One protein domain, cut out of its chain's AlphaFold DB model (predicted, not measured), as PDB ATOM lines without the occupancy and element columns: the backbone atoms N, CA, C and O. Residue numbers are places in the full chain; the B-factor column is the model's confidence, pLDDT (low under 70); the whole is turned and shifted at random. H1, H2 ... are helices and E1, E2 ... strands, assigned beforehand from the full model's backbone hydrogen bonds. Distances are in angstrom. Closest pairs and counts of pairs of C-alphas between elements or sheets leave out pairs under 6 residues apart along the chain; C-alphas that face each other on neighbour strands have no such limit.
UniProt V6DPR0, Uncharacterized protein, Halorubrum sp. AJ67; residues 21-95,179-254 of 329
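Overview. This is residues 21 to 95 and 179 to 254 of the 329 residues of an uncharacterized protein of Halorubrum sp. AJ67 (UniProt V6DPR0). A strongly twisted sheet of five parallel strands makes the core, with a layer of helices over each of its two faces: H2 and H3 cover one face, H4 and H5 the other. The sheet fans round by 88 degrees from edge to edge, the short H1 only grazes it, and two long stretches with no named element, residues 223 to 238 and 243 to 254, run at the outside. The printed part has 151 residues with five named helices and five named strands, along the chain E1 H1 H2 E2 H3 E3 H4 E4 H5 E5, and the sheet's order is E3 E2 E1 E4 E5. The class is mixed, helices and strands; the whole is compact, with a radius of gyration of the C-alphas of 14.3 A and spans of 41 by 34 by 24 A.

Arrangement. E1, residues 21 to 25, is an inner strand. H1, residues 27 to 30, only grazes the sheet. H2, residues 38 to 56, is on the sheet at a height of 9.5 A, over E1 and E4, residues 204 to 208; at 33 degrees to E4 on the local plane it is only just slantwise to the strands. The C-alphas of Ala 48 and Ile 206 are the closest of H2 and E4, 7.4 A apart. E2, residues 62 to 66, is parallel to E1, with N 23 and O 64 within hydrogen-bond range at 2.8 A. H3, residues 69 to 79, is on the same face as H2, at a height of 8.1 A, over E2 and E3, residues 85 to 89, and runs along the strands. H2 touches H3 with residues 38 to 46 alone, at a steep tilt of 61 degrees, the same way; their closest C-alphas are those of Ala 42 and Val 75, 4.7 A apart. E3 is an edge strand parallel to E2, with N 63 and O 85 at 2.8 A. H4, residues 179 to 192, is on the opposite face, at a height of 9.2 A, over E2 and only just over E1, with 3 of its C-alphas falling on E1. E4 is parallel to E1, with N 24 and O 206 at 2.8 A. H5, residues 213 to 222, is on the same face as H4, at a height of 9.3 A, over E4 and along the strands. H4 and H5 touch at a shallow tilt of 35.0 degrees, only just short of steep, the same way; their closest C-alphas are those of Ala 185 and Asp 221, 6.0 A apart. H1 and H5 only just touch, with 3 pairs of C-alphas within 8 A; the closest are those of Gly 27 and Ser 214, 5.3 A apart. E5, residues 239 to 242, is the other edge strand, parallel to E4, with N 240 and O 205 at 2.8 A. Three strand-helix-strand units, two parallel neighbour strands with one or more helices between, have right-handed crossovers: E1, H1 H2, E2; E2, H3, E3; and E4, H5, E5. In H2, H3, H4 and H5 every O i to N i+4 pair is within hydrogen-bond range; H1 is too short for such a pair.

Along the chain. E1 begins at C-alpha 21, (49.814, -7.727, 26.100), and is 12.8 A long; H1 is 5.7 A long. H2, the longest helix, measures 27.0 A. E2 is 12.9 A long, H3 15.2 A and E3 13.1 A. H4 begins at C-alpha 179, (27.646, -15.008, 35.218), and measures 19.9 A; E4 is 13.3 A long and H5 14.7 A. E5, 10.1 A long, ends at C-alpha 242, (49.804, -21.239, 23.511).

Size, cuts and confidence. The two C-alphas farthest apart are those of Tyr 195 and Val 248, 44.1 A. Residues 96 to 178 are not printed, and C-alphas 95 and 179 are 8.0 A apart across the cut. The links H4 to E4, with 11 residues, and H5 to E5, with 16, are long. The mean pLDDT of the printed part is 87.3; it is under 70 at residues 198 to 199, 211 to 213, 232 and 246 to 249.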
ATOM      1  N   VAL A  21      50.249  -6.361  26.421       95.44
ATOM      2  CA  VAL A  21      49.814  -7.727  26.100       95.44
ATOM      3  C   VAL A  21      48.774  -8.191  27.107       95.44
ATOM      4  O   VAL A  21      49.018  -8.209  28.310       95.44
ATOM      5  N   LEU A  22      47.630  -8.648  26.612       96.06
ATOM      6  CA  LEU A  22      46.637  -9.354  27.410       96.06
ATOM      7  C   LEU A  22      46.919 -10.860  27.380       96.06
ATOM      8  O   LEU A  22      46.880 -11.487  26.321       96.06
ATOM      9  N   VAL A  23      47.152 -11.454  28.546       96.94
ATOM     10  CA  VAL A  23      47.263 -12.905  28.720       96.94
ATOM     11  C   VAL A  23      45.927 -13.451  29.211       96.94
ATOM     12  O   VAL A  23      45.394 -13.016  30.235       96.94
ATOM     13  N   ILE A  24      45.372 -14.418  28.480       95.38
ATOM     14  CA  ILE A  24      44.076 -15.032  28.765       95.38
ATOM     15  C   ILE A  24      44.244 -16.523  29.045       95.38
ATOM     16  O   ILE A  24      44.197 -17.329  28.115       95.38
ATOM     17  N   PRO A  25      44.359 -16.916  30.317       92.81
ATOM     18  CA  PRO A  25      44.197 -18.306  30.701       92.81
ATOM     19  C   PRO A  25      42.752 -18.787  30.502       92.81
ATOM     20  O   PRO A  25      41.788 -18.069  30.819       92.81
ATOM     21  N   THR A  26      42.589 -19.995  29.958       87.69
ATOM     22  CA  THR A  26      41.279 -20.619  29.705       87.69
ATOM     23  C   THR A  26      41.054 -21.847  30.578       87.69
ATOM     24  O   THR A  26      42.003 -22.420  31.101       87.69
ATOM     25  N   GLY A  27      39.777 -22.190  30.780       81.06
ATOM     26  CA  GLY A  27      39.321 -23.323  31.591       81.06
ATOM     27  C   GLY A  27      40.117 -23.503  32.886       81.06
ATOM     28  O   GLY A  27      40.120 -22.582  33.710       81.06
ATOM     29  N   ILE A  28      40.781 -24.647  33.073       84.00
ATOM     30  CA  ILE A  28      41.538 -24.930  34.304       84.00
ATOM     31  C   ILE A  28      42.836 -24.140  34.411       84.00
ATOM     32  O   ILE A  28      43.239 -23.814  35.523       84.00
ATOM     33  N   ALA A  29      43.451 -23.763  33.287       87.50
ATOM     34  CA  ALA A  29      44.662 -22.945  33.286       87.50
ATOM     35  C   ALA A  29      44.410 -21.547  33.876       87.50
ATOM     36  O   ALA A  29      45.335 -20.883  34.330       87.50
ATOM     37  N   GLY A  30      43.148 -21.100  33.905       86.12
ATOM     38  CA  GLY A  30      42.731 -19.878  34.595       86.12
ATOM     39  C   GLY A  30      42.411 -20.030  36.076       86.12
ATOM     40  O   GLY A  30      41.971 -19.057  36.683       86.12
ATOM     41  N   ASN A  31      42.605 -21.212  36.662       86.81
ATOM     42  CA  ASN A  31      42.405 -21.444  38.084       86.81
ATOM     43  C   ASN A  31      43.710 -21.945  38.728       86.81
ATOM     44  O   ASN A  31      44.058 -23.113  38.554       86.81
ATOM     45  N   PRO A  32      44.389 -21.114  39.543       87.25
ATOM     46  CA  PRO A  32      45.626 -21.478  40.242       87.25
ATOM     47  C   PRO A  32      45.569 -22.787  41.032       87.25
ATOM     48  O   PRO A  32      46.588 -23.441  41.221       87.25
ATOM     49  N   ARG A  33      44.378 -23.207  41.480       85.62
ATOM     50  CA  ARG A  33      44.181 -24.476  42.198       85.62
ATOM     51  C   ARG A  33      44.535 -25.710  41.358       85.62
ATOM     52  O   ARG A  33      44.874 -26.744  41.937       85.62
ATOM     53  N   TYR A  34      44.425 -25.599  40.036       86.94
ATOM     54  CA  TYR A  34      44.701 -26.664  39.070       86.94
ATOM     55  C   TYR A  34      46.040 -26.470  38.351       86.94
ATOM     56  O   TYR A  34      46.308 -27.151  37.366       86.94
ATOM     57  N   ILE A  35      46.889 -25.562  38.838       89.38
ATOM     58  CA  ILE A  35      48.257 -25.391  38.353       89.38
ATOM     59  C   ILE A  35      49.177 -26.191  39.278       89.38
ATOM     60  O   ILE A  35      49.296 -25.886  40.465       89.38
ATOM     61  N   ALA A  36      49.788 -27.247  38.742       88.62
ATOM     62  CA  ALA A  36      50.685 -28.135  39.481       88.62
ATOM     63  C   ALA A  36      52.044 -27.474  39.760       88.62
ATOM     64  O   ALA A  36      52.626 -27.684  40.825       88.62
ATOM     65  N   ASP A  37      52.526 -26.671  38.808       91.12
ATOM     66  CA  ASP A  37      53.795 -25.949  38.872       91.12
ATOM     67  C   ASP A  37      53.594 -24.510  38.369       91.12
ATOM     68  O   ASP A  37      53.509 -24.249  37.167       91.12
ATOM     69  N   MET A  38      53.452 -23.572  39.313       93.19
ATOM     70  CA  MET A  38      53.211 -22.156  39.009       93.19
ATOM     71  C   MET A  38      54.434 -21.484  38.375       93.19
ATOM     72  O   MET A  38      54.269 -20.626  37.510       93.19
ATOM     73  N   ASP A  39      55.646 -21.897  38.750       93.56
ATOM     74  CA  ASP A  39      56.876 -21.349  38.175       93.56
ATOM     75  C   ASP A  39      56.994 -21.769  36.705       93.56
ATOM     76  O   ASP A  39      57.295 -20.945  35.842       93.56
ATOM     77  N   ALA A  40      56.679 -23.029  36.389       92.62
ATOM     78  CA  ALA A  40      56.640 -23.502  35.008       92.62
ATOM     79  C   ALA A  40      55.535 -22.813  34.180       92.62
ATOM     80  O   ALA A  40      55.783 -22.445  33.031       92.62
ATOM     81  N   MET A  41      54.350 -22.556  34.758       93.88
ATOM     82  CA  MET A  41      53.310 -21.745  34.100       93.88
ATOM     83  C   MET A  41      53.821 -20.341  33.764       93.88
ATOM     84  O   MET A  41      53.627 -19.846  32.651       93.88
ATOM     85  N   ALA A  42      54.473 -19.690  34.728       95.69
ATOM     86  CA  ALA A  42      55.032 -18.361  34.541       95.69
ATOM     87  C   ALA A  42      56.124 -18.356  33.459       95.69
ATOM     88  O   ALA A  42      56.134 -17.438  32.638       95.69
ATOM     89  N   ASP A  43      56.976 -19.385  33.388       95.31
ATOM     90  CA  ASP A  43      58.024 -19.517  32.361       95.31
ATOM     91  C   ASP A  43      57.443 -19.665  30.959       95.31
ATOM     92  O   ASP A  43      57.896 -19.007  30.016       95.31
ATOM     93  N   GLU A  44      56.382 -20.456  30.813       94.62
ATOM     94  CA  GLU A  44      55.682 -20.611  29.541       94.62
ATOM     95  C   GLU A  44      55.011 -19.300  29.096       94.62
ATOM     96  O   GLU A  44      55.128 -18.915  27.925       94.62
ATOM     97  N   ILE A  45      54.379 -18.559  30.017       96.31
ATOM     98  CA  ILE A  45      53.804 -17.235  29.729       96.31
ATOM     99  C   ILE A  45      54.905 -16.232  29.359       96.31
ATOM    100  O   ILE A  45      54.802 -15.563  28.326       96.31
ATOM    101  N   CYS A  46      55.980 -16.139  30.147       96.50
ATOM    102  CA  CYS A  46      57.105 -15.237  29.882       96.50
ATOM    103  C   CYS A  46      57.751 -15.548  28.529       96.50
ATOM    104  O   CYS A  46      58.029 -14.644  27.738       96.50
ATOM    105  N   SER A  47      57.940 -16.829  28.217       95.75
ATOM    106  CA  SER A  47      58.449 -17.295  26.928       95.75
ATOM    107  C   SER A  47      57.520 -16.923  25.772       95.75
ATOM    108  O   SER A  47      57.990 -16.504  24.709       95.75
ATOM    109  N   ALA A  48      56.203 -17.025  25.961       96.31
ATOM    110  CA  ALA A  48      55.221 -16.625  24.959       96.31
ATOM    111  C   ALA A  48      55.250 -15.112  24.687       96.31
ATOM    112  O   ALA A  48      55.298 -14.705  23.522       96.31
ATOM    113  N   VAL A  49      55.283 -14.296  25.746       96.69
ATOM    114  CA  VAL A  49      55.377 -12.829  25.673       96.69
ATOM    115  C   VAL A  49      56.693 -12.401  25.021       96.69
ATOM    116  O   VAL A  49      56.681 -11.628  24.065       96.69
ATOM    117  N   ASN A  50      57.828 -12.959  25.450       95.50
ATOM    118  CA  ASN A  50      59.137 -12.672  24.854       95.50
ATOM    119  C   ASN A  50      59.215 -13.113  23.387       95.50
ATOM    120  O   ASN A  50      59.815 -12.430  22.557       95.50
ATOM    121  N   GLY A  51      58.587 -14.240  23.043       94.94
ATOM    122  CA  GLY A  51      58.486 -14.703  21.663       94.94
ATOM    123  C   GLY A  51      57.672 -13.749  20.785       94.94
ATOM    124  O   GLY A  51      58.076 -13.460  19.661       94.94
ATOM    125  N   LEU A  52      56.553 -13.231  21.301       94.00
ATOM    126  CA  LEU A  52      55.749 -12.205  20.634       94.00
ATOM    127  C   LEU A  52      56.550 -10.901  20.451       94.00
ATOM    128  O   LEU A  52      56.648 -10.391  19.337       94.00
ATOM    129  N   ALA A  53      57.190 -10.411  21.514       92.62
ATOM    130  CA  ALA A  53      58.070  -9.240  21.490       92.62
ATOM    131  C   ALA A  53      59.189  -9.364  20.448       92.62
ATOM    132  O   ALA A  53      59.395  -8.470  19.623       92.62
ATOM    133  N   GLY A  54      59.867 -10.514  20.422       93.19
ATOM    134  CA  GLY A  54      60.905 -10.812  19.439       93.19
ATOM    135  C   GLY A  54      60.384 -10.816  17.999       93.19
ATOM    136  O   GLY A  54      61.052 -10.276  17.117       93.19
ATOM    137  N   ASN A  55      59.187 -11.365  17.760       91.75
ATOM    138  CA  ASN A  55      58.553 -11.373  16.434       91.75
ATOM    139  C   ASN A  55      58.191  -9.966  15.950       91.75
ATOM    140  O   ASN A  55      58.360  -9.656  14.769       91.75
ATOM    141  N   LEU A  56      57.713  -9.117  16.859       90.31
ATOM    142  CA  LEU A  56      57.332  -7.739  16.561       90.31
ATOM    143  C   LEU A  56      58.544  -6.790  16.519       90.31
ATOM    144  O   LEU A  56      58.448  -5.688  15.985       90.31
ATOM    145  N   GLY A  57      59.699  -7.219  17.038       90.31
ATOM    146  CA  GLY A  57      60.914  -6.407  17.106       90.31
ATOM    147  C   GLY A  57      60.813  -5.247  18.102       90.31
ATOM    148  O   GLY A  57      61.483  -4.231  17.912       90.31
ATOM    149  N   GLN A  58      59.984  -5.393  19.137       89.56
ATOM    150  CA  GLN A  58      59.699  -4.371  20.150       89.56
ATOM    151  C   GLN A  58      59.617  -4.990  21.549       89.56
ATOM    152  O   GLN A  58      59.268  -6.158  21.687       89.56
ATOM    153  N   SER A  59      59.950  -4.215  22.584       89.75
ATOM    154  CA  SER A  59      59.725  -4.596  23.985       89.75
ATOM    155  C   SER A  59      58.255  -4.426  24.352       89.75
ATOM    156  O   SER A  59      57.594  -3.548  23.807       89.75
ATOM    157  N   MET A  60      57.762  -5.254  25.270       92.62
ATOM    158  CA  MET A  60      56.450  -5.056  25.891       92.62
ATOM    159  C   MET A  60      56.616  -4.145  27.098       92.62
ATOM    160  O   MET A  60      57.592  -4.295  27.833       92.62
ATOM    161  N   ASP A  61      55.678  -3.222  27.276       93.31
ATOM    162  CA  ASP A  61      55.681  -2.298  28.412       93.31
ATOM    163  C   ASP A  61      54.856  -2.867  29.569       93.31
ATOM    164  O   ASP A  61      55.221  -2.714  30.730       93.31
ATOM    165  N   GLU A  62      53.770  -3.572  29.243       94.44
ATOM    166  CA  GLU A  62      52.804  -4.056  30.224       94.44
ATOM    167  C   GLU A  62      52.235  -5.422  29.825       94.44
ATOM    168  O   GLU A  62      51.961  -5.697  28.651       94.44
ATOM    169  N   VAL A  63      52.034  -6.284  30.816       95.81
ATOM    170  CA  VAL A  63      51.365  -7.577  30.685       95.81
ATOM    171  C   VAL A  63      50.205  -7.613  31.666       95.81
ATOM    172  O   VAL A  63      50.401  -7.516  32.873       95.81
ATOM    173  N   VAL A  64      48.990  -7.814  31.163       95.62
ATOM    174  CA  VAL A  64      47.802  -7.952  32.009       95.62
ATOM    175  C   VAL A  64      47.283  -9.380  31.932       95.62
ATOM    176  O   VAL A  64      46.856  -9.837  30.870       95.62
ATOM    177  N   VAL A  65      47.284 -10.094  33.057       96.31
ATOM    178  CA  VAL A  65      46.709 -11.441  33.163       96.31
ATOM    179  C   VAL A  65      45.229 -11.345  33.528       96.31
ATOM    180  O   VAL A  65      44.841 -10.798  34.564       96.31
ATOM    181  N   ARG A  66      44.361 -11.913  32.691       93.44
ATOM    182  CA  ARG A  66      42.922 -11.935  32.966       93.44
ATOM    183  C   ARG A  66      42.589 -12.970  34.039       93.44
ATOM    184  O   ARG A  66      42.710 -14.169  33.805       93.44
ATOM    185  N   GLY A  67      42.014 -12.515  35.147       87.69
ATOM    186  CA  GLY A  67      41.287 -13.377  36.080       87.69
ATOM    187  C   GLY A  67      42.106 -14.042  37.185       87.69
ATOM    188  O   GLY A  67      41.492 -14.684  38.028       87.69
ATOM    189  N   SER A  68      43.432 -13.887  37.225       90.50
ATOM    190  CA  SER A  68      44.257 -14.472  38.289       90.50
ATOM    191  C   SER A  68      45.391 -13.544  38.708       90.50
ATOM    192  O   SER A  68      46.267 -13.220  37.907       90.50
ATOM    193  N   TYR A  69      45.362 -13.151  39.981       94.00
ATOM    194  CA  TYR A  69      46.435 -12.390  40.617       94.00
ATOM    195  C   TYR A  69      47.661 -13.275  40.852       94.00
ATOM    196  O   TYR A  69      48.777 -12.847  40.606       94.00
ATOM    197  N   GLU A  70      47.457 -14.528  41.254       96.12
ATOM    198  CA  GLU A  70      48.525 -15.481  41.558       96.12
ATOM    199  C   GLU A  70      49.376 -15.798  40.321       96.12
ATOM    200  O   GLU A  70      50.601 -15.836  40.409       96.12
ATOM    201  N   ILE A  71      48.744 -15.969  39.152       96.00
ATOM    202  CA  ILE A  71      49.471 -16.139  37.886       96.00
ATOM    203  C   ILE A  71      50.218 -14.846  37.528       96.00
ATOM    204  O   ILE A  71      51.370 -14.909  37.108       96.00
ATOM    205  N   ALA A  72      49.594 -13.673  37.694       96.94
ATOM    206  CA  ALA A  72      50.240 -12.388  37.411       96.94
ATOM    207  C   ALA A  72      51.460 -12.136  38.306       96.94
ATOM    208  O   ALA A  72      52.495 -11.699  37.813       96.94
ATOM    209  N   GLU A  73      51.357 -12.451  39.597       97.38
ATOM    210  CA  GLU A  73      52.444 -12.334  40.567       97.38
ATOM    211  C   GLU A  73      53.625 -13.221  40.162       97.38
ATOM    212  O   GLU A  73      54.738 -12.718  40.027       97.38
ATOM    213  N   ALA A  74      53.378 -14.497  39.843       97.38
ATOM    214  CA  ALA A  74      54.424 -15.415  39.391       97.38
ATOM    215  C   ALA A  74      55.094 -14.955  38.079       97.38
ATOM    216  O   ALA A  74      56.318 -15.003  37.944       97.38
ATOM    217  N   VAL A  75      54.312 -14.450  37.118       97.50
ATOM    218  CA  VAL A  75      54.834 -13.886  35.858       97.50
ATOM    219  C   VAL A  75      55.673 -12.628  36.119       97.50
ATOM    220  O   VAL A  75      56.754 -12.480  35.549       97.50
ATOM    221  N   GLY A  76      55.214 -11.739  37.003       97.19
ATOM    222  CA  GLY A  76      55.939 -10.528  37.392       97.19
ATOM    223  C   GLY A  76      57.256 -10.825  38.109       97.19
ATOM    224  O   GLY A  76      58.286 -10.232  37.783       97.19
ATOM    225  N   GLU A  77      57.258 -11.785  39.037       97.44
ATOM    226  CA  GLU A  77      58.477 -12.253  39.705       97.44
ATOM    227  C   GLU A  77      59.493 -12.818  38.706       97.44
ATOM    228  O   GLU A  77      60.694 -12.558  38.829       97.44
ATOM    229  N   MET A  78      59.014 -13.543  37.693       96.62
ATOM    230  CA  MET A  78      59.869 -14.162  36.687       96.62
ATOM    231  C   MET A  78      60.483 -13.162  35.702       96.62
ATOM    232  O   MET A  78      61.660 -13.293  35.355       96.62
ATOM    233  N   PHE A  79      59.729 -12.150  35.271       96.31
ATOM    234  CA  PHE A  79      60.282 -11.049  34.478       96.31
ATOM    235  C   PHE A  79      61.289 -10.214  35.275       96.31
ATOM    236  O   PHE A  79      62.316  -9.786  34.737       96.31
ATOM    237  N   GLY A  80      61.013 -10.001  36.562       93.12
ATOM    238  CA  GLY A  80      61.814  -9.150  37.429       93.12
ATOM    239  C   GLY A  80      61.685  -7.661  37.091       93.12
ATOM    240  O   GLY A  80      60.910  -7.240  36.238       93.12
ATOM    241  N   SER A  81      62.480  -6.831  37.771       90.31
ATOM    242  CA  SER A  81      62.334  -5.365  37.747       90.31
ATOM    243  C   SER A  81      62.683  -4.677  36.426       90.31
ATOM    244  O   SER A  81      62.409  -3.489  36.283       90.31
ATOM    245  N   ASP A  82      63.355  -5.381  35.515       89.06
ATOM    246  CA  ASP A  82      63.770  -4.852  34.210       89.06
ATOM    247  C   ASP A  82      62.822  -5.301  33.075       89.06
ATOM    248  O   ASP A  82      63.068  -4.980  31.909       89.06
ATOM    249  N   GLY A  83      61.785  -6.082  33.400       91.69
ATOM    250  CA  GLY A  83      60.766  -6.552  32.465       91.69
ATOM    251  C   GLY A  83      59.553  -5.617  32.355       91.69
ATOM    252  O   GLY A  83      59.588  -4.507  32.885       91.69
ATOM    253  N   PRO A  84      58.492  -6.046  31.644       94.56
ATOM    254  CA  PRO A  84      57.230  -5.313  31.598       94.56
ATOM    255  C   PRO A  84      56.590  -5.230  32.988       94.56
ATOM    256  O   PRO A  84      56.756  -6.136  33.808       94.56
ATOM    257  N   ASP A  85      55.794  -4.187  33.214       94.88
ATOM    258  CA  ASP A  85      54.911  -4.131  34.376       94.88
ATOM    259  C   ASP A  85      53.840  -5.225  34.236       94.88
ATOM    260  O   ASP A  85      53.205  -5.355  33.188       94.88
ATOM    261  N   VAL A  86      53.653  -6.043  35.272       95.75
ATOM    262  CA  VAL A  86      52.690  -7.152  35.247       95.75
ATOM    263  C   VAL A  86      51.571  -6.889  36.243       95.75
ATOM    264  O   VAL A  86      51.835  -6.685  37.428       95.75
ATOM    265  N   ASP A  87      50.328  -6.926  35.770       94.25
ATOM    266  CA  ASP A  87      49.136  -6.774  36.606       94.25
ATOM    267  C   ASP A  87      48.086  -7.847  36.275       94.25
ATOM    268  O   ASP A  87      48.173  -8.577  35.283       94.25
ATOM    269  N   SER A  88      47.069  -7.951  37.120       94.50
ATOM    270  CA  SER A  88      45.907  -8.799  36.902       94.50
ATOM    271  C   SER A  88      44.641  -7.965  36.803       94.50
ATOM    272  O   SER A  88      44.445  -6.996  37.535       94.50
ATOM    273  N   TYR A  89      43.722  -8.383  35.937       93.31
ATOM    274  CA  TYR A  89      42.407  -7.759  35.862       93.31
ATOM    275  C   TYR A  89      41.290  -8.789  35.882       93.31
ATOM    276  O   TYR A  89      41.301  -9.773  35.140       93.31
ATOM    277  N   SER A  90      40.289  -8.547  36.724       90.88
ATOM    278  CA  SER A  90      39.096  -9.379  36.809       90.88
ATOM    279  C   SER A  90      37.863  -8.549  37.150       90.88
ATOM    280  O   SER A  90      37.946  -7.474  37.748       90.88
ATOM    281  N   LEU A  91      36.703  -9.069  36.759       90.19
ATOM    282  CA  LEU A  91      35.412  -8.605  37.241       90.19
ATOM    283  C   LEU A  91      34.811  -9.700  38.109       90.19
ATOM    284  O   LEU A  91      34.837 -10.876  37.750       90.19
ATOM    285  N   ASP A  92      34.267  -9.301  39.251       90.31
ATOM    286  CA  ASP A  92      33.615 -10.215  40.175       90.31
ATOM    287  C   ASP A  92      32.332 -10.756  39.543       90.31
ATOM    288  O   ASP A  92      31.376 -10.009  39.351       90.31
ATOM    289  N   PHE A  93      32.291 -12.053  39.228       91.75
ATOM    290  CA  PHE A  93      31.143 -12.644  38.540       91.75
ATOM    291  C   PHE A  93      29.825 -12.465  39.298       91.75
ATOM    292  O   PHE A  93      28.763 -12.425  38.676       91.75
ATOM    293  N   ARG A  94      29.886 -12.323  40.630       92.38
ATOM    294  CA  ARG A  94      28.704 -12.168  41.480       92.38
ATOM    295  C   ARG A  94      27.903 -10.923  41.126       92.38
ATOM    296  O   ARG A  94      26.692 -10.935  41.292       92.38
ATOM    297  N   MET A  95      28.547  -9.894  40.564       90.94
ATOM    298  CA  MET A  95      27.861  -8.675  40.125       90.94
ATOM    299  C   MET A  95      26.894  -8.901  38.956       90.94
ATOM    300  O   MET A  95      26.059  -8.050  38.689       90.94
ATOM    301  N   ALA A 179      27.108 -16.179  34.524       89.19
ATOM    302  CA  ALA A 179      27.646 -15.008  35.218       89.19
ATOM    303  C   ALA A 179      29.181 -14.985  35.164       89.19
ATOM    304  O   ALA A 179      29.785 -13.956  34.848       89.19
ATOM    305  N   LYS A 180      29.826 -16.142  35.378       88.00
ATOM    306  CA  LYS A 180      31.276 -16.318  35.196       88.00
ATOM    307  C   LYS A 180      31.690 -16.020  33.755       88.00
ATOM    308  O   LYS A 180      32.627 -15.252  33.546       88.00
ATOM    309  N   ALA A 181      30.982 -16.558  32.764       85.56
ATOM    310  CA  ALA A 181      31.270 -16.303  31.354       85.56
ATOM    311  C   ALA A 181      31.120 -14.810  30.997       85.56
ATOM    312  O   ALA A 181      32.021 -14.235  30.384       85.56
ATOM    313  N   LYS A 182      30.056 -14.146  31.468       87.94
ATOM    314  CA  LYS A 182      29.832 -12.708  31.258       87.94
ATOM    315  C   LYS A 182      30.911 -11.853  31.910       87.94
ATOM    316  O   LYS A 182      31.419 -10.931  31.278       87.94
ATOM    317  N   SER A 183      31.327 -12.193  33.130       89.50
ATOM    318  CA  SER A 183      32.417 -11.489  33.813       89.50
ATOM    319  C   SER A 183      33.735 -11.550  33.037       89.50
ATOM    320  O   SER A 183      34.411 -10.532  32.898       89.50
ATOM    321  N   LYS A 184      34.058 -12.711  32.447       89.56
ATOM    322  CA  LYS A 184      35.242 -12.900  31.600       89.56
ATOM    323  C   LYS A 184      35.136 -12.086  30.310       89.56
ATOM    324  O   LYS A 184      36.088 -11.386  29.979       89.56
ATOM    325  N   ALA A 185      33.989 -12.123  29.634       88.62
ATOM    326  CA  ALA A 185      33.756 -11.366  28.405       88.62
ATOM    327  C   ALA A 185      33.853  -9.848  28.635       88.62
ATOM    328  O   ALA A 185      34.556  -9.154  27.906       88.62
ATOM    329  N   LYS A 186      33.223  -9.334  29.701       88.50
ATOM    330  CA  LYS A 186      33.288  -7.914  30.085       88.50
ATOM    331  C   LYS A 186      34.681  -7.495  30.561       88.50
ATOM    332  O   LYS A 186      35.083  -6.358  30.333       88.50
ATOM    333  N   ALA A 187      35.440  -8.390  31.198       90.75
ATOM    334  CA  ALA A 187      36.834  -8.117  31.533       90.75
ATOM    335  C   ALA A 187      37.688  -7.988  30.262       90.75
ATOM    336  O   ALA A 187      38.428  -7.018  30.126       90.75
ATOM    337  N   THR A 188      37.524  -8.907  29.305       91.38
ATOM    338  CA  THR A 188      38.167  -8.822  27.985       91.38
ATOM    339  C   THR A 188      37.766  -7.534  27.251       91.38
ATOM    340  O   THR A 188      38.629  -6.861  26.698       91.38
ATOM    341  N   GLU A 189      36.486  -7.142  27.297       88.94
ATOM    342  CA  GLU A 189      35.993  -5.893  26.699       88.94
ATOM    343  C   GLU A 189      36.735  -4.666  27.238       88.94
ATOM    344  O   GLU A 189      37.212  -3.841  26.458       88.94
ATOM    345  N   ARG A 190      36.871  -4.565  28.565       89.12
ATOM    346  CA  ARG A 190      37.547  -3.439  29.224       89.12
ATOM    347  C   ARG A 190      39.039  -3.370  28.936       89.12
ATOM    348  O   ARG A 190      39.588  -2.278  28.909       89.12
ATOM    349  N   LEU A 191      39.675  -4.517  28.720       90.88
ATOM    350  CA  LEU A 191      41.101  -4.598  28.408       90.88
ATOM    351  C   LEU A 191      41.397  -4.349  26.926       90.88
ATOM    352  O   LEU A 191      42.527  -4.023  26.598       90.88
ATOM    353  N   LEU A 192      40.418  -4.494  26.030       90.56
ATOM    354  CA  LEU A 192      40.608  -4.343  24.580       90.56
ATOM    355  C   LEU A 192      39.894  -3.127  23.976       90.56
ATOM    356  O   LEU A 192      39.997  -2.904  22.771       90.56
ATOM    357  N   SER A 193      39.150  -2.356  24.770       86.44
ATOM    358  CA  SER A 193      38.454  -1.156  24.306       86.44
ATOM    359  C   SER A 193      39.044   0.109  24.919       86.44
ATOM    360  O   SER A 193      39.091   0.266  26.136       86.44
ATOM    361  N   ASP A 194      39.380   1.053  24.042       83.00
ATOM    362  CA  ASP A 194      39.825   2.414  24.367       83.00
ATOM    363  C   ASP A 194      38.749   3.272  25.051       83.00
ATOM    364  O   ASP A 194      39.035   4.360  25.528       83.00
ATOM    365  N   TYR A 195      37.503   2.797  25.117       82.88
ATOM    366  CA  TYR A 195      36.436   3.468  25.851       82.88
ATOM    367  C   TYR A 195      36.686   3.468  27.369       82.88
ATOM    368  O   TYR A 195      36.222   4.361  28.081       82.88
ATOM    369  N   PHE A 196      37.376   2.447  27.884       80.50
ATOM    370  CA  PHE A 196      37.631   2.293  29.310       80.50
ATOM    371  C   PHE A 196      39.000   2.877  29.673       80.50
ATOM    372  O   PHE A 196      39.959   2.147  29.887       80.50
ATOM    373  N   ASP A 197      39.058   4.201  29.840       70.25
ATOM    374  CA  ASP A 197      40.273   4.966  30.194       70.25
ATOM    375  C   ASP A 197      40.906   4.602  31.563       70.25
ATOM    376  O   ASP A 197      41.853   5.246  32.015       70.25
ATOM    377  N   SER A 198      40.359   3.620  32.288       68.31
ATOM    378  CA  SER A 198      40.850   3.201  33.606       68.31
ATOM    379  C   SER A 198      41.978   2.170  33.559       68.31
ATOM    380  O   SER A 198      42.566   1.901  34.604       68.31
ATOM    381  N   LEU A 199      42.233   1.558  32.401       69.38
ATOM    382  CA  LEU A 199      43.241   0.511  32.198       69.38
ATOM    383  C   LEU A 199      43.975   0.766  30.882       69.38
ATOM    384  O   LEU A 199      43.399   1.348  29.961       69.38
ATOM    385  N   ALA A 200      45.218   0.303  30.771       76.81
ATOM    386  CA  ALA A 200      45.887   0.275  29.480       76.81
ATOM    387  C   ALA A 200      45.141  -0.670  28.528       76.81
ATOM    388  O   ALA A 200      44.805  -1.804  28.878       76.81
ATOM    389  N   THR A 201      44.859  -0.190  27.318       87.62
ATOM    390  CA  THR A 201      44.234  -1.011  26.284       87.62
ATOM    391  C   THR A 201      45.278  -1.949  25.691       87.62
ATOM    392  O   THR A 201      46.256  -1.500  25.099       87.62
ATOM    393  N   ALA A 202      45.063  -3.254  25.824       90.69
ATOM    394  CA  ALA A 202      45.932  -4.263  25.249       90.69
ATOM    395  C   ALA A 202      45.873  -4.251  23.715       90.69
ATOM    396  O   ALA A 202      44.802  -4.298  23.103       90.69
ATOM    397  N   GLU A 203      47.050  -4.224  23.092       91.31
ATOM    398  CA  GLU A 203      47.207  -4.273  21.639       91.31
ATOM    399  C   GLU A 203      47.263  -5.724  21.147       91.31
ATOM    400  O   GLU A 203      46.691  -6.078  20.111       91.31
ATOM    401  N   HIS A 204      47.930  -6.576  21.924       93.75
ATOM    402  CA  HIS A 204      48.191  -7.969  21.596       93.75
ATOM    403  C   HIS A 204      47.550  -8.911  22.607       93.75
ATOM    404  O   HIS A 204      47.342  -8.554  23.767       93.75
ATOM    405  N   VAL A 205      47.268 -10.140  22.176       95.25
ATOM    406  CA  VAL A 205      46.671 -11.160  23.041       95.25
ATOM    407  C   VAL A 205      47.433 -12.472  22.945       95.25
ATOM    408  O   VAL A 205      47.705 -12.969  21.852       95.25
ATOM    409  N   ILE A 206      47.703 -13.075  24.095       96.38
ATOM    410  CA  ILE A 206      48.155 -14.459  24.217       96.38
ATOM    411  C   ILE A 206      47.058 -15.232  24.938       96.38
ATOM    412  O   ILE A 206      46.703 -14.902  26.066       96.38
ATOM    413  N   ILE A 207      46.511 -16.258  24.294       94.81
ATOM    414  CA  ILE A 207      45.559 -17.170  24.929       94.81
ATOM    415  C   ILE A 207      46.347 -18.387  25.399       94.81
ATOM    416  O   ILE A 207      47.096 -18.972  24.621       94.81
ATOM    417  N   ILE A 208      46.195 -18.740  26.672       93.44
ATOM    418  CA  ILE A 208      46.745 -19.971  27.229       93.44
ATOM    419  C   ILE A 208      45.630 -21.018  27.198       93.44
ATOM    420  O   ILE A 208      44.715 -20.959  28.023       93.44
ATOM    421  N   GLU A 209      45.667 -21.912  26.206       87.12
ATOM    422  CA  GLU A 209      44.648 -22.948  25.998       87.12
ATOM    423  C   GLU A 209      44.921 -24.159  26.867       87.12
ATOM    424  O   GLU A 209      45.982 -24.771  26.799       87.12
ATOM    425  N   ASP A 210      43.890 -24.591  27.568       77.62
ATOM    426  CA  ASP A 210      43.841 -25.881  28.238       77.62
ATOM    427  C   ASP A 210      43.161 -26.962  27.379       77.62
ATOM    428  O   ASP A 210      42.908 -28.055  27.861       77.62
ATOM    429  N   GLY A 211      42.846 -26.675  26.110       67.88
ATOM    430  CA  GLY A 211      42.222 -27.630  25.185       67.88
ATOM    431  C   GLY A 211      40.693 -27.740  25.267       67.88
ATOM    432  O   GLY A 211      40.125 -28.464  24.459       67.88
ATOM    433  N   THR A 212      40.033 -26.995  26.162       68.50
ATOM    434  CA  THR A 212      38.567 -27.034  26.361       68.50
ATOM    435  C   THR A 212      37.813 -25.979  25.531       68.50
ATOM    436  O   THR A 212      38.412 -25.040  24.993       68.50
ATOM    437  N   ASP A 213      36.473 -26.043  25.500       65.44
ATOM    438  CA  ASP A 213      35.597 -25.033  24.862       65.44
ATOM    439  C   ASP A 213      35.809 -23.601  25.385       65.44
ATOM    440  O   ASP A 213      35.522 -22.613  24.695       65.44
ATOM    441  N   SER A 214      36.400 -23.463  26.575       70.00
ATOM    442  CA  SER A 214      36.818 -22.170  27.121       70.00
ATOM    443  C   SER A 214      37.758 -21.407  26.180       70.00
ATOM    444  O   SER A 214      37.731 -20.170  26.174       70.00
ATOM    445  N   TYR A 215      38.563 -22.111  25.375       75.75
ATOM    446  CA  TYR A 215      39.378 -21.509  24.321       75.75
ATOM    447  C   TYR A 215      38.519 -20.848  23.244       75.75
ATOM    448  O   TYR A 215      38.740 -19.681  22.916       75.75
ATOM    449  N   THR A 216      37.524 -21.562  22.715       78.00
ATOM    450  CA  THR A 216      36.650 -21.059  21.646       78.00
ATOM    451  C   THR A 216      35.940 -19.781  22.084       78.00
ATOM    452  O   THR A 216      35.902 -18.808  21.328       78.00
ATOM    453  N   HIS A 217      35.469 -19.738  23.333       80.50
ATOM    454  CA  HIS A 217      34.885 -18.533  23.920       80.50
ATOM    455  C   HIS A 217      35.895 -17.387  24.034       80.50
ATOM    456  O   HIS A 217      35.639 -16.305  23.510       80.50
ATOM    457  N   ALA A 218      37.070 -17.619  24.629       84.75
ATOM    458  CA  ALA A 218      38.104 -16.587  24.756       84.75
ATOM    459  C   ALA A 218      38.554 -16.039  23.390       84.75
ATOM    460  O   ALA A 218      38.731 -14.834  23.218       84.75
ATOM    461  N   ALA A 219      38.696 -16.919  22.397       85.62
ATOM    462  CA  ALA A 219      39.066 -16.558  21.038       85.62
ATOM    463  C   ALA A 219      37.952 -15.775  20.315       85.62
ATOM    464  O   ALA A 219      38.251 -14.932  19.466       85.62
ATOM    465  N   GLY A 220      36.683 -16.041  20.637       85.50
ATOM    466  CA  GLY A 220      35.535 -15.249  20.195       85.50
ATOM    467  C   GLY A 220      35.522 -13.852  20.821       85.50
ATOM    468  O   GLY A 220      35.393 -12.862  20.096       85.50
ATOM    469  N   ASP A 221      35.748 -13.759  22.136       86.19
ATOM    470  CA  ASP A 221      35.795 -12.494  22.885       86.19
ATOM    471  C   ASP A 221      36.807 -11.522  22.267       86.19
ATOM    472  O   ASP A 221      36.460 -10.407  21.877       86.19
ATOM    473  N   VAL A 222      38.054 -11.970  22.090       90.00
ATOM    474  CA  VAL A 222      39.166 -11.123  21.610       90.00
ATOM    475  C   VAL A 222      39.017 -10.717  20.142       90.00
ATOM    476  O   VAL A 222      39.656  -9.771  19.675       90.00
ATOM    477  N   ARG A 223      38.167 -11.431  19.392       88.12
ATOM    478  CA  ARG A 223      37.815 -11.125  17.997       88.12
ATOM    479  C   ARG A 223      36.579 -10.233  17.881       88.12
ATOM    480  O   ARG A 223      36.208  -9.894  16.755       88.12
ATOM    481  N   GLY A 224      35.971  -9.838  19.003       83.69
ATOM    482  CA  GLY A 224      34.757  -9.023  19.041       83.69
ATOM    483  C   GLY A 224      33.511  -9.784  18.580       83.69
ATOM    484  O   GLY A 224      32.663  -9.205  17.909       83.69
ATOM    485  N   GLN A 225      33.438 -11.089  18.863       85.44
ATOM    486  CA  GLN A 225      32.333 -11.970  18.456       85.44
ATOM    487  C   GLN A 225      31.391 -12.336  19.612       85.44
ATOM    488  O   GLN A 225      30.491 -13.146  19.419       85.44
ATOM    489  N   ASN A 226      31.608 -11.793  20.811       82.19
ATOM    490  CA  ASN A 226      30.788 -12.096  21.978       82.19
ATOM    491  C   ASN A 226      29.588 -11.140  22.068       82.19
ATOM    492  O   ASN A 226      29.762  -9.924  22.082       82.19
ATOM    493  N   ASP A 227      28.381 -11.692  22.178       80.50
ATOM    494  CA  ASP A 227      27.128 -10.925  22.179       80.50
ATOM    495  C   ASP A 227      26.898 -10.095  23.456       80.50
ATOM    496  O   ASP A 227      26.047  -9.208  23.473       80.50
ATOM    497  N   TRP A 228      27.653 -10.344  24.530       80.50
ATOM    498  CA  TRP A 228      27.650  -9.497  25.726       80.50
ATOM    499  C   TRP A 228      28.571  -8.286  25.601       80.50
ATOM    500  O   TRP A 228      28.562  -7.433  26.484       80.50
ATOM    501  N   VAL A 229      29.391  -8.199  24.558       76.56
ATOM    502  CA  VAL A 229      30.305  -7.077  24.341       76.56
ATOM    503  C   VAL A 229      29.575  -5.974  23.583       76.56
ATOM    504  O   VAL A 229      28.961  -6.202  22.543       76.56
ATOM    505  N   LYS A 230      29.652  -4.749  24.100       75.00
ATOM    506  CA  LYS A 230      28.945  -3.587  23.558       75.00
ATOM    507  C   LYS A 230      29.874  -2.663  22.781       75.00
ATOM    508  O   LYS A 230      29.481  -2.087  21.763       75.00
ATOM    509  N   PHE A 231      31.079  -2.468  23.294       73.75
ATOM    510  CA  PHE A 231      32.093  -1.624  22.692       73.75
ATOM    511  C   PHE A 231      32.967  -2.456  21.760       73.75
ATOM    512  O   PHE A 231      33.143  -3.653  21.950       73.75
ATOM    513  N   ALA A 232      33.509  -1.833  20.715       67.25
ATOM    514  CA  ALA A 232      34.395  -2.534  19.796       67.25
ATOM    515  C   ALA A 232      35.698  -2.909  20.526       67.25
ATOM    516  O   ALA A 232      36.620  -2.106  20.596       67.25
ATOM    517  N   SER A 233      35.760  -4.120  21.076       73.44
ATOM    518  CA  SER A 233      36.867  -4.602  21.908       73.44
ATOM    519  C   SER A 233      37.644  -5.723  21.216       73.44
ATOM    520  O   SER A 233      37.829  -6.819  21.746       73.44
ATOM    521  N   LYS A 234      38.041  -5.472  19.968       82.94
ATOM    522  CA  LYS A 234      38.823  -6.418  19.174       82.94
ATOM    523  C   LYS A 234      40.302  -6.108  19.348       82.94
ATOM    524  O   LYS A 234      40.699  -4.975  19.098       82.94
ATOM    525  N   ALA A 235      41.101  -7.131  19.643       85.75
ATOM    526  CA  ALA A 235      42.553  -6.999  19.658       85.75
ATOM    527  C   ALA A 235      43.051  -6.465  18.296       85.75
ATOM    528  O   ALA A 235      42.796  -7.101  17.260       85.75
ATOM    529  N   PRO A 236      43.694  -5.286  18.259       83.81
ATOM    530  CA  PRO A 236      44.159  -4.683  17.011       83.81
ATOM    531  C   PRO A 236      45.413  -5.374  16.454       83.81
ATOM    532  O   PRO A 236      45.607  -5.379  15.236       83.81
ATOM    533  N   GLY A 237      46.237  -5.962  17.322       86.56
ATOM    534  CA  GLY A 237      47.491  -6.621  16.987       86.56
ATOM    535  C   GLY A 237      47.397  -8.148  16.893       86.56
ATOM    536  O   GLY A 237      46.344  -8.735  16.643       86.56
ATOM    537  N   GLU A 238      48.548  -8.809  17.043       89.75
ATOM    538  CA  GLU A 238      48.657 -10.271  17.013       89.75
ATOM    539  C   GLU A 238      47.881 -10.960  18.153       89.75
ATOM    540  O   GLU A 238      47.939 -10.549  19.312       89.75
ATOM    541  N   ILE A 239      47.177 -12.040  17.797       90.94
ATOM    542  CA  ILE A 239      46.523 -12.966  18.724       90.94
ATOM    543  C   ILE A 239      47.246 -14.303  18.590       90.94
ATOM    544  O   ILE A 239      47.208 -14.913  17.515       90.94
ATOM    545  N   ARG A 240      47.882 -14.766  19.665       91.31
ATOM    546  CA  ARG A 240      48.675 -15.994  19.670       91.31
ATOM    547  C   ARG A 240      48.082 -17.060  20.576       91.31
ATOM    548  O   ARG A 240      47.715 -16.787  21.714       91.31
ATOM    549  N   SER A 241      48.034 -18.264  20.010       90.06
ATOM    550  CA  SER A 241      47.712 -19.531  20.657       90.06
ATOM    551  C   SER A 241      48.873 -20.119  21.497       90.06
ATOM    552  O   SER A 241      49.918 -20.323  20.872       90.06
ATOM    553  N   VAL A 242      48.783 -20.437  22.795       89.94
ATOM    554  CA  VAL A 242      49.804 -21.239  23.511       89.94
ATOM    555  C   VAL A 242      49.143 -22.320  24.357       89.94
ATOM    556  O   VAL A 242      48.264 -22.029  25.155       89.94
ATOM    557  N   ARG A 243      49.589 -23.568  24.211       86.56
ATOM    558  CA  ARG A 243      49.168 -24.679  25.073       86.56
ATOM    559  C   ARG A 243      50.231 -24.949  26.129       86.56
ATOM    560  O   ARG A 243      51.381 -25.154  25.725       86.56
ATOM    561  N   PRO A 244      49.872 -24.981  27.423       82.56
ATOM    562  CA  PRO A 244      50.792 -25.410  28.450       82.56
ATOM    563  C   PRO A 244      51.223 -26.853  28.263       82.56
ATOM    564  O   PRO A 244      50.482 -27.669  27.704       82.56
ATOM    565  N   SER A 245      52.410 -27.191  28.754       77.06
ATOM    566  CA  SER A 245      52.862 -28.579  28.740       77.06
ATOM    567  C   SER A 245      51.941 -29.463  29.601       77.06
ATOM    568  O   SER A 245      51.791 -29.264  30.805       77.06
ATOM    569  N   GLY A 246      51.296 -30.448  28.966       58.50
ATOM    570  CA  GLY A 246      50.302 -31.337  29.585       58.50
ATOM    571  C   GLY A 246      50.817 -32.726  29.978       58.50
ATOM    572  O   GLY A 246      50.000 -33.619  30.126       58.50
ATOM    573  N   GLY A 247      52.140 -32.921  30.069       51.25
ATOM    574  CA  GLY A 247      52.787 -34.231  30.239       51.25
ATOM    575  C   GLY A 247      53.053 -34.667  31.695       51.25
ATOM    576  O   GLY A 247      52.660 -33.983  32.639       51.25
ATOM    577  N   VAL A 248      53.839 -35.738  31.913       39.47
ATOM    578  CA  VAL A 248      54.428 -36.099  33.228       39.47
ATOM    579  C   VAL A 248      55.267 -34.952  33.801       39.47
ATOM    580  O   VAL A 248      56.369 -34.688  33.327       39.47
ATOM    581  N   GLY A 249      54.762 -34.283  34.844       54.19
ATOM    582  CA  GLY A 249      55.356 -33.043  35.369       54.19
ATOM    583  C   GLY A 249      54.935 -31.776  34.613       54.19
ATOM    584  O   GLY A 249      55.624 -30.769  34.697       54.19
ATOM    585  N   GLY A 250      53.840 -31.846  33.855       71.81
ATOM    586  CA  GLY A 250      53.221 -30.721  33.171       71.81
ATOM    587  C   GLY A 250      52.641 -29.687  34.132       71.81
ATOM    588  O   GLY A 250      52.452 -29.940  35.323       71.81
ATOM    589  N   VAL A 251      52.348 -28.514  33.582       84.44
ATOM    590  CA  VAL A 251      51.948 -27.318  34.330       84.44
ATOM    591  C   VAL A 251      50.557 -27.452  34.959       84.44
ATOM    592  O   VAL A 251      50.282 -26.843  35.993       84.44
ATOM    593  N   LEU A 252      49.676 -28.265  34.368       86.50
ATOM    594  CA  LEU A 252      48.277 -28.413  34.780       86.50
ATOM    595  C   LEU A 252      48.013 -29.743  35.506       86.50
ATOM    596  O   LEU A 252      48.460 -30.805  35.075       86.50
ATOM    597  N   ASP A 253      47.226 -29.688  36.583       84.88
ATOM    598  CA  ASP A 253      46.787 -30.839  37.381       84.88
ATOM    599  C   ASP A 253      45.409 -31.346  36.920       84.88
ATOM    600  O   ASP A 253      44.370 -31.106  37.547       84.88
ATOM    601  N   TRP A 254      45.408 -32.058  35.789       80.88
ATOM    602  CA  TRP A 254      44.203 -32.662  35.209       80.88
ATOM    603  C   TRP A 254      43.582 -33.739  36.101       80.88
ATOM    604  O   TRP A 254      42.361 -33.861  36.156       80.88
TER     605      TRP A 254